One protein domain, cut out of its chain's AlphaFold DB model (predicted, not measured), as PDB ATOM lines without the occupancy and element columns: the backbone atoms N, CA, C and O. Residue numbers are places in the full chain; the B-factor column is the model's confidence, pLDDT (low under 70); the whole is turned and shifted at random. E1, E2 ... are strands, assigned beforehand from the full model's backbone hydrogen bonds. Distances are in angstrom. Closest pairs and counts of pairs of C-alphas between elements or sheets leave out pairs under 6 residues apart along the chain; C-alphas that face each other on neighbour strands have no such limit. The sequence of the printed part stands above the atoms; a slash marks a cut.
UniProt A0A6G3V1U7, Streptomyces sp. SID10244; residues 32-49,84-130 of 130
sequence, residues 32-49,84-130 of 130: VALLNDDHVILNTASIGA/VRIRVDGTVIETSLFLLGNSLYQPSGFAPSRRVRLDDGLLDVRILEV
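Overview. This is residues 32 to 49 and 84 to 130 of the 130 residues of a protein of Streptomyces sp. SID10244 (UniProt A0A6G3V1U7). A strongly twisted antiparallel sheet is built round the long, sharply bent strand E5, with E6 on one side and E3 and E4 on the other; the small antiparallel hairpin E1 and E2 sits near E5's last residue. The printed part has 65 residues, no named helix and six strands, E1 to E6 along the chain, class all strand; E4, E5 and E6 form a meander, each the antiparallel neighbour of the one before. It is compact, radius of gyration of the C-alphas 12.1 A, spanning 30 by 29 by 19 A.

Along the chain. E5, residues 91 to 102, 21.7 A, begins at C-alpha (202.080, 122.208, 112.219) and bends by 112 degrees at residue 94. E6 is residues 123 to 129, 18.7 A, ending at C-alpha (199.328, 118.511, 124.137); E3 44 to 48; E4 84 to 88; E1 33 to 35; E2 39 to 41.

Arrangement. Within hydrogen-bond range are N 99 and O 126 of hairpin E5 and E6, 2.9 A, N 45 and O 100 of E3 and E5, 2.8 A, N 86 and O 93 of hairpin E4 and E5, 2.9 A, and N 35 and O 39 of E1 and E2, 2.8 A. The closest C-alphas of E1 and E5, Ala 33 and Asn 102, are 6.0 A apart.

Size, cuts and confidence. Residues 50 to 83 are cut out, C-alphas 49 and 84 being 9.3 A apart. The link E5 to E6 is long. pLDDT is under 70 at residues 48 to 49, 106 to 114 and 130.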
ATOM      1  N   VAL A  32     193.663 144.511 119.936       90.88
ATOM      2  CA  VAL A  32     192.543 143.592 119.792       90.88
ATOM      3  C   VAL A  32     192.955 142.465 118.863       90.88
ATOM      4  O   VAL A  32     193.640 142.691 117.866       90.88
ATOM      5  N   ALA A  33     192.501 141.255 119.162       89.19
ATOM      6  CA  ALA A  33     192.641 140.139 118.243       89.19
ATOM      7  C   ALA A  33     191.392 140.048 117.356       89.19
ATOM      8  O   ALA A  33     190.275 140.247 117.835       89.19
ATOM      9  N   LEU A  34     191.571 139.733 116.075       90.31
ATOM     10  CA  LEU A  34     190.478 139.437 115.151       90.31
ATOM     11  C   LEU A  34     190.455 137.941 114.863       90.31
ATOM     12  O   LEU A  34     191.464 137.348 114.487       90.31
ATOM     13  N   LEU A  35     189.292 137.332 115.044       86.75
ATOM     14  CA  LEU A  35     189.007 135.981 114.594       86.75
ATOM     15  C   LEU A  35     188.210 136.077 113.297       86.75
ATOM     16  O   LEU A  35     187.186 136.749 113.277       86.75
ATOM     17  N   ASN A  36     188.683 135.401 112.246       87.94
ATOM     18  CA  ASN A  36     188.067 135.398 110.911       87.94
ATOM     19  C   ASN A  36     187.780 136.805 110.344       87.94
ATOM     20  O   ASN A  36     186.839 136.980 109.579       87.94
ATOM     21  N   ASP A  37     188.587 137.797 110.730       88.25
ATOM     22  CA  ASP A  37     188.498 139.203 110.305       88.25
ATOM     23  C   ASP A  37     187.219 139.967 110.713       88.25
ATOM     24  O   ASP A  37     187.136 141.174 110.494       88.25
ATOM     25  N   ASP A  38     186.250 139.320 111.364       91.56
ATOM     26  CA  ASP A  38     184.947 139.907 111.709       91.56
ATOM     27  C   ASP A  38     184.602 139.841 113.207       91.56
ATOM     28  O   ASP A  38     183.718 140.563 113.684       91.56
ATOM     29  N   HIS A  39     185.323 139.031 113.984       87.44
ATOM     30  CA  HIS A  39     185.065 138.854 115.408       87.44
ATOM     31  C   HIS A  39     186.204 139.387 116.279       87.44
ATOM     32  O   HIS A  39     187.272 138.790 116.394       87.44
ATOM     33  N   VAL A  40     185.937 140.496 116.970       88.81
ATOM     34  CA  VAL A  40     186.876 141.109 117.917       88.81
ATOM     35  C   VAL A  40     186.956 140.305 119.218       88.81
ATOM     36  O   VAL A  40     185.959 140.096 119.912       88.81
ATOM     37  N   ILE A  41     188.174 139.924 119.596       86.12
ATOM     38  CA  ILE A  41     188.519 139.290 120.867       86.12
ATOM     39  C   ILE A  41     189.345 140.281 121.692       86.12
ATOM     40  O   ILE A  41     190.506 140.558 121.402       86.12
ATOM     41  N   LEU A  42     188.739 140.783 122.769       84.94
ATOM     42  CA  LEU A  42     189.375 141.758 123.664       84.94
ATOM     43  C   LEU A  42     190.200 141.113 124.791       84.94
ATOM     44  O   LEU A  42     191.163 141.701 125.278       84.94
ATOM     45  N   ASN A  43     189.803 139.918 125.239       82.38
ATOM     46  CA  ASN A  43     190.410 139.229 126.382       82.38
ATOM     47  C   ASN A  43     191.011 137.892 125.953       82.38
ATOM     48  O   ASN A  43     192.183 137.817 125.613       82.38
ATOM     49  N   THR A  44     190.218 136.823 125.975       80.62
ATOM     50  CA  THR A  44     190.722 135.471 125.735       80.62
ATOM     51  C   THR A  44     189.673 134.656 124.995       80.62
ATOM     52  O   THR A  44     188.492 134.712 125.341       80.62
ATOM     53  N   ALA A  45     190.111 133.870 124.019       79.75
ATOM     54  CA  ALA A  45     189.348 132.800 123.399       79.75
ATOM     55  C   ALA A  45     189.941 131.447 123.811       79.75
ATOM     56  O   ALA A  45     191.141 131.318 124.048       79.75
ATOM     57  N   SER A  46     189.100 130.425 123.936       76.12
ATOM     58  CA  SER A  46     189.541 129.097 124.356       76.12
ATOM     59  C   SER A  46     188.801 127.992 123.614       76.12
ATOM     60  O   SER A  46     187.604 128.093 123.348       76.12
ATOM     61  N   ILE A  47     189.528 126.927 123.281       70.44
ATOM     62  CA  ILE A  47     189.022 125.731 122.599       70.44
ATOM     63  C   ILE A  47     189.509 124.499 123.373       70.44
ATOM     64  O   ILE A  47     190.593 124.499 123.956       70.44
ATOM     65  N   GLY A  48     188.702 123.438 123.420       62.84
ATOM     66  CA  GLY A  48     189.033 122.206 124.145       62.84
ATOM     67  C   GLY A  48     188.380 122.152 125.522       62.84
ATOM     68  O   GLY A  48     187.232 122.549 125.672       62.84
ATOM     69  N   ALA A  49     189.076 121.635 126.531       55.19
ATOM     70  CA  ALA A  49     188.505 121.229 127.822       55.19
ATOM     71  C   ALA A  49     187.874 122.381 128.657       55.19
ATOM     72  O   ALA A  49     187.134 122.153 129.618       55.19
ATOM     73  N   VAL A  84     191.325 117.992 120.284       76.88
ATOM     74  CA  VAL A  84     191.007 118.846 119.139       76.88
ATOM     75  C   VAL A  84     192.272 118.971 118.305       76.88
ATOM     76  O   VAL A  84     193.346 119.238 118.838       76.88
ATOM     77  N   ARG A  85     192.145 118.782 116.992       82.88
ATOM     78  CA  ARG A  85     193.235 119.042 116.049       82.88
ATOM     79  C   ARG A  85     193.250 120.521 115.703       82.88
ATOM     80  O   ARG A  85     192.269 121.032 115.168       82.88
ATOM     81  N   ILE A  86     194.359 121.185 115.994       85.88
ATOM     82  CA  ILE A  86     194.615 122.576 115.616       85.88
ATOM     83  C   ILE A  86     195.826 122.632 114.688       85.88
ATOM     84  O   ILE A  86     196.679 121.749 114.730       85.88
ATOM     85  N   ARG A  87     195.903 123.660 113.840       86.62
ATOM     86  CA  ARG A  87     197.083 123.928 113.015       86.62
ATOM     87  C   ARG A  87     197.697 125.251 113.449       86.62
ATOM     88  O   ARG A  87     197.041 126.280 113.321       86.62
ATOM     89  N   VAL A  88     198.932 125.211 113.933       83.50
ATOM     90  CA  VAL A  88     199.700 126.381 114.379       83.50
ATOM     91  C   VAL A  88     200.956 126.454 113.527       83.50
ATOM     92  O   VAL A  88     201.682 125.470 113.430       83.50
ATOM     93  N   ASP A  89     201.155 127.570 112.825       84.31
ATOM     94  CA  ASP A  89     202.306 127.796 111.936       84.31
ATOM     95  C   ASP A  89     202.586 126.636 110.963       84.31
ATOM     96  O   ASP A  89     203.718 126.237 110.714       84.31
ATOM     97  N   GLY A  90     201.519 126.039 110.420       87.12
ATOM     98  CA  GLY A  90     201.619 124.900 109.501       87.12
ATOM     99  C   GLY A  90     201.702 123.527 110.164       87.12
ATOM    100  O   GLY A  90     201.408 122.536 109.500       87.12
ATOM    101  N   THR A  91     201.983 123.459 111.462       86.81
ATOM    102  CA  THR A  91     202.080 122.208 112.219       86.81
ATOM    103  C   THR A  91     200.720 121.810 112.773       86.81
ATOM    104  O   THR A  91     200.047 122.613 113.417       86.81
ATOM    105  N   VAL A  92     200.294 120.572 112.518       89.06
ATOM    106  CA  VAL A  92     199.061 120.019 113.092       89.06
ATOM    107  C   VAL A  92     199.376 119.416 114.457       89.06
ATOM    108  O   VAL A  92     200.240 118.552 114.558       89.06
ATOM    109  N   ILE A  93     198.657 119.861 115.484       87.06
ATOM    110  CA  ILE A  93     198.840 119.455 116.879       87.06
ATOM    111  C   ILE A  93     197.506 118.924 117.409       87.06
ATOM    112  O   ILE A  93     196.454 119.539 117.199       87.06
ATOM    113  N   GLU A  94     197.538 117.786 118.102       86.19
ATOM    114  CA  GLU A  94     196.411 117.310 118.906       86.19
ATOM    115  C   GLU A  94     196.514 117.880 120.315       86.19
ATOM    116  O   GLU A  94     197.483 117.651 121.033       86.19
ATOM    117  N   THR A  95     195.505 118.647 120.716       78.19
ATOM    118  CA  THR A  95     195.508 119.327 122.008       78.19
ATOM    119  C   THR A  95     194.249 119.034 122.806       78.19
ATOM    120  O   THR A  95     193.137 118.953 122.279       78.19
ATOM    121  N   SER A  96     194.422 118.895 124.118       75.44
ATOM    122  CA  SER A  96     193.317 118.830 125.073       75.44
ATOM    123  C   SER A  96     192.812 120.226 125.472       75.44
ATOM    124  O   SER A  96     191.648 120.377 125.863       75.44
ATOM    125  N   LEU A  97     193.654 121.261 125.351       75.44
ATOM    126  CA  LEU A  97     193.339 122.641 125.711       75.44
ATOM    127  C   LEU A  97     194.161 123.642 124.891       75.44
ATOM    128  O   LEU A  97     195.387 123.655 124.962       75.44
ATOM    129  N   PHE A  98     193.456 124.553 124.227       82.88
ATOM    130  CA  PHE A  98     194.014 125.705 123.534       82.88
ATOM    131  C   PHE A  98     193.465 126.998 124.146       82.88
ATOM    132  O   PHE A  98     192.247 127.171 124.268       82.88
ATOM    133  N   LEU A  99     194.357 127.903 124.534       83.31
ATOM    134  CA  LEU A  99     194.033 129.241 125.025       83.31
ATOM    135  C   LEU A  99     194.723 130.278 124.139       83.31
ATOM    136  O   LEU A  99     195.919 130.165 123.885       83.31
ATOM    137  N   LEU A 100     193.963 131.287 123.725       85.62
ATOM    138  CA  LEU A 100     194.430 132.449 122.975       85.62
ATOM    139  C   LEU A 100     194.081 133.711 123.764       85.62
ATOM    140  O   LEU A 100     192.907 134.067 123.862       85.62
ATOM    141  N   GLY A 101     195.076 134.373 124.344       85.94
ATOM    142  CA  GLY A 101     194.942 135.663 125.018       85.94
ATOM    143  C   GLY A 101     195.369 136.821 124.121       85.94
ATOM    144  O   GLY A 101     196.360 136.718 123.405       85.94
ATOM    145  N   ASN A 102     194.632 137.928 124.180       86.56
ATOM    146  CA  ASN A 102     195.052 139.213 123.635       86.56
ATOM    147  C   ASN A 102     195.952 139.912 124.668       86.56
ATOM    148  O   ASN A 102     195.468 140.242 125.761       86.56
ATOM    149  N   SER A 103     197.227 140.093 124.311       86.25
ATOM    150  CA  SER A 103     198.360 140.443 125.180       86.25
ATOM    151  C   SER A 103     198.822 139.343 126.138       86.25
ATOM    152  O   SER A 103     198.109 138.378 126.426       86.25
ATOM    153  N   LEU A 104     200.047 139.494 126.649       83.94
ATOM    154  CA  LEU A 104     200.689 138.529 127.538       83.94
ATOM    155  C   LEU A 104     200.023 138.464 128.917       83.94
ATOM    156  O   LEU A 104     199.996 139.440 129.677       83.94
ATOM    157  N   TYR A 105     199.572 137.267 129.296       77.69
ATOM    158  CA  TYR A 105     199.076 137.003 130.640       77.69
ATOM    159  C   TYR A 105     200.186 136.503 131.572       77.69
ATOM    160  O   TYR A 105     201.024 135.672 131.227       77.69
ATOM    161  N   GLN A 106     200.136 136.931 132.829       68.56
ATOM    162  CA  GLN A 106     200.999 136.447 133.901       68.56
ATOM    163  C   GLN A 106     200.186 135.754 135.014       68.56
ATOM    164  O   GLN A 106     199.033 136.135 135.286       68.56
ATOM    165  N   PRO A 107     200.766 134.743 135.694       67.50
ATOM    166  CA  PRO A 107     202.063 134.108 135.412       67.50
ATOM    167  C   PRO A 107     202.022 133.172 134.186       67.50
ATOM    168  O   PRO A 107     200.950 132.843 133.660       67.50
ATOM    169  N   SER A 108     203.199 132.731 133.733       59.72
ATOM    170  CA  SER A 108     203.321 131.641 132.758       59.72
ATOM    171  C   SER A 108     202.719 130.339 133.327       59.72
ATOM    172  O   SER A 108     202.744 130.109 134.536       59.72
ATOM    173  N   GLY A 109     202.107 129.505 132.475       61.94
ATOM    174  CA  GLY A 109     201.425 128.254 132.869       61.94
ATOM    175  C   GLY A 109     199.928 128.211 132.524       61.94
ATOM    176  O   GLY A 109     199.448 128.995 131.723       61.94
ATOM    177  N   PHE A 110     199.134 127.316 133.117       58.12
ATOM    178  CA  PHE A 110     197.694 127.185 132.791       58.12
ATOM    179  C   PHE A 110     196.750 127.914 133.764       58.12
ATOM    180  O   PHE A 110     195.546 127.664 133.782       58.12
ATOM    181  N   ALA A 111     197.286 128.851 134.552       57.69
ATOM    182  CA  ALA A 111     196.520 129.729 135.440       57.69
ATOM    183  C   ALA A 111     196.804 131.229 135.175       57.69
ATOM    184  O   ALA A 111     197.246 131.934 136.086       57.69
ATOM    185  N   PRO A 112     196.584 131.735 133.942       60.88
ATOM    186  CA  PRO A 112     196.748 133.153 133.630       60.88
ATOM    187  C   PRO A 112     195.769 134.003 134.446       60.88
ATOM    188  O   PRO A 112     194.589 133.666 134.557       60.88
ATOM    189  N   SER A 113     196.257 135.104 135.024       62.56
ATOM    190  CA  SER A 113     195.464 135.906 135.965       62.56
ATOM    191  C   SER A 113     195.391 137.395 135.633       62.56
ATOM    192  O   SER A 113     194.351 138.003 135.891       62.56
ATOM    193  N   ARG A 114     196.456 137.985 135.072       65.69
ATOM    194  CA  ARG A 114     196.536 139.425 134.778       65.69
ATOM    195  C   ARG A 114     197.354 139.718 133.531       65.69
ATOM    196  O   ARG A 114     198.278 138.968 133.235       65.69
ATOM    197  N   ARG A 115     197.050 140.836 132.876       75.19
ATOM    198  CA  ARG A 115     197.880 141.437 131.828       75.19
ATOM    199  C   ARG A 115     198.669 142.599 132.408       75.19
ATOM    200  O   ARG A 115     198.140 143.362 133.209       75.19
ATOM    201  N   VAL A 116     199.942 142.698 132.039       73.00
ATOM    202  CA  VAL A 116     200.804 143.827 132.444       73.00
ATOM    203  C   VAL A 116     200.706 144.967 131.435       73.00
ATOM    204  O   VAL A 116     200.828 146.131 131.801       73.00
ATOM    205  N   ARG A 117     200.466 144.625 130.168       81.00
ATOM    206  CA  ARG A 117     200.270 145.554 129.061       81.00
ATOM    207  C   ARG A 117     199.068 145.109 128.243       81.00
ATOM    208  O   ARG A 117     198.759 143.921 128.207       81.00
ATOM    209  N   LEU A 118     198.401 146.078 127.631       84.38
ATOM    210  CA  LEU A 118     197.287 145.862 126.707       84.38
ATOM    211  C   LEU A 118     197.664 146.249 125.271       84.38
ATOM    212  O   LEU A 118     196.803 146.216 124.408       84.38
ATOM    213  N   ASP A 119     198.910 146.671 125.051       88.88
ATOM    214  CA  ASP A 119     199.440 147.290 123.832       88.88
ATOM    215  C   ASP A 119     200.789 146.665 123.414       88.88
ATOM    216  O   ASP A 119     201.668 147.339 122.871       88.88
ATOM    217  N   ASP A 120     201.017 145.402 123.784       88.19
ATOM    218  CA  ASP A 120     202.286 144.708 123.559       88.19
ATOM    219  C   ASP A 120     202.440 144.142 122.138       88.19
ATOM    220  O   ASP A 120     203.540 143.732 121.770       88.19
ATOM    221  N   GLY A 121     201.381 144.153 121.330       89.19
ATOM    222  CA  GLY A 121     201.345 143.610 119.976       89.19
ATOM    223  C   GLY A 121     201.430 142.086 119.933       89.19
ATOM    224  O   GLY A 121     201.784 141.530 118.891       89.19
ATOM    225  N   LEU A 122     201.162 141.401 121.051       90.00
ATOM    226  CA  LEU A 122     201.372 139.963 121.190       90.00
ATOM    227  C   LEU A 122     200.067 139.200 121.424       90.00
ATOM    228  O   LEU A 122     199.132 139.661 122.077       90.00
ATOM    229  N   LEU A 123     200.052 137.963 120.932       88.88
ATOM    230  CA  LEU A 123     199.045 136.966 121.275       88.88
ATOM    231  C   LEU A 123     199.669 135.928 122.207       88.88
ATOM    232  O   LEU A 123     200.710 135.346 121.906       88.88
ATOM    233  N   ASP A 124     199.019 135.681 123.340       87.69
ATOM    234  CA  ASP A 124     199.418 134.657 124.302       87.69
ATOM    235  C   ASP A 124     198.763 133.325 123.930       87.69
ATOM    236  O   ASP A 124     197.574 133.106 124.179       87.69
ATOM    237  N   VAL A 125     199.535 132.447 123.292       86.69
ATOM    238  CA  VAL A 125     199.086 131.120 122.861       86.69
ATOM    239  C   VAL A 125     199.572 130.067 123.852       86.69
ATOM    240  O   VAL A 125     200.774 129.885 124.040       86.69
ATOM    241  N   ARG A 126     198.640 129.327 124.466       85.06
ATOM    242  CA  ARG A 126     198.960 128.220 125.387       85.06
ATOM    243  C   ARG A 126     198.287 126.935 124.932       85.06
ATOM    244  O   ARG A 126     197.064 126.889 124.791       85.06
ATOM    245  N   ILE A 127     199.094 125.897 124.740       82.25
ATOM    246  CA  ILE A 127     198.678 124.602 124.196       82.25
ATOM    247  C   ILE A 127     199.032 123.514 125.202       82.25
ATOM    248  O   ILE A 127     200.177 123.427 125.642       82.25
ATOM    249  N   LEU A 128     198.049 122.695 125.574       79.25
ATOM    250  CA  LEU A 128     198.276 121.465 126.329       79.25
ATOM    251  C   LEU A 128     198.141 120.277 125.378       79.25
ATOM    252  O   LEU A 128     197.026 119.910 124.990       79.25
ATOM    253  N   GLU A 129     199.272 119.722 124.962       75.69
ATOM    254  CA  GLU A 129     199.328 118.511 124.137       75.69
ATOM    255  C   GLU A 129     198.834 117.284 124.922       75.69
ATOM    256  O   GLU A 129     198.662 117.341 126.146       75.69
ATOM    257  N   VAL A 130     198.509 116.214 124.195       68.19
ATOM    258  CA  VAL A 130     198.019 114.936 124.744       68.19
ATOM    259  C   VAL A 130     199.171 113.965 124.941       68.19
ATOM    260  O   VAL A 130     200.027 113.893 124.036       68.19
TER     261      VAL A 130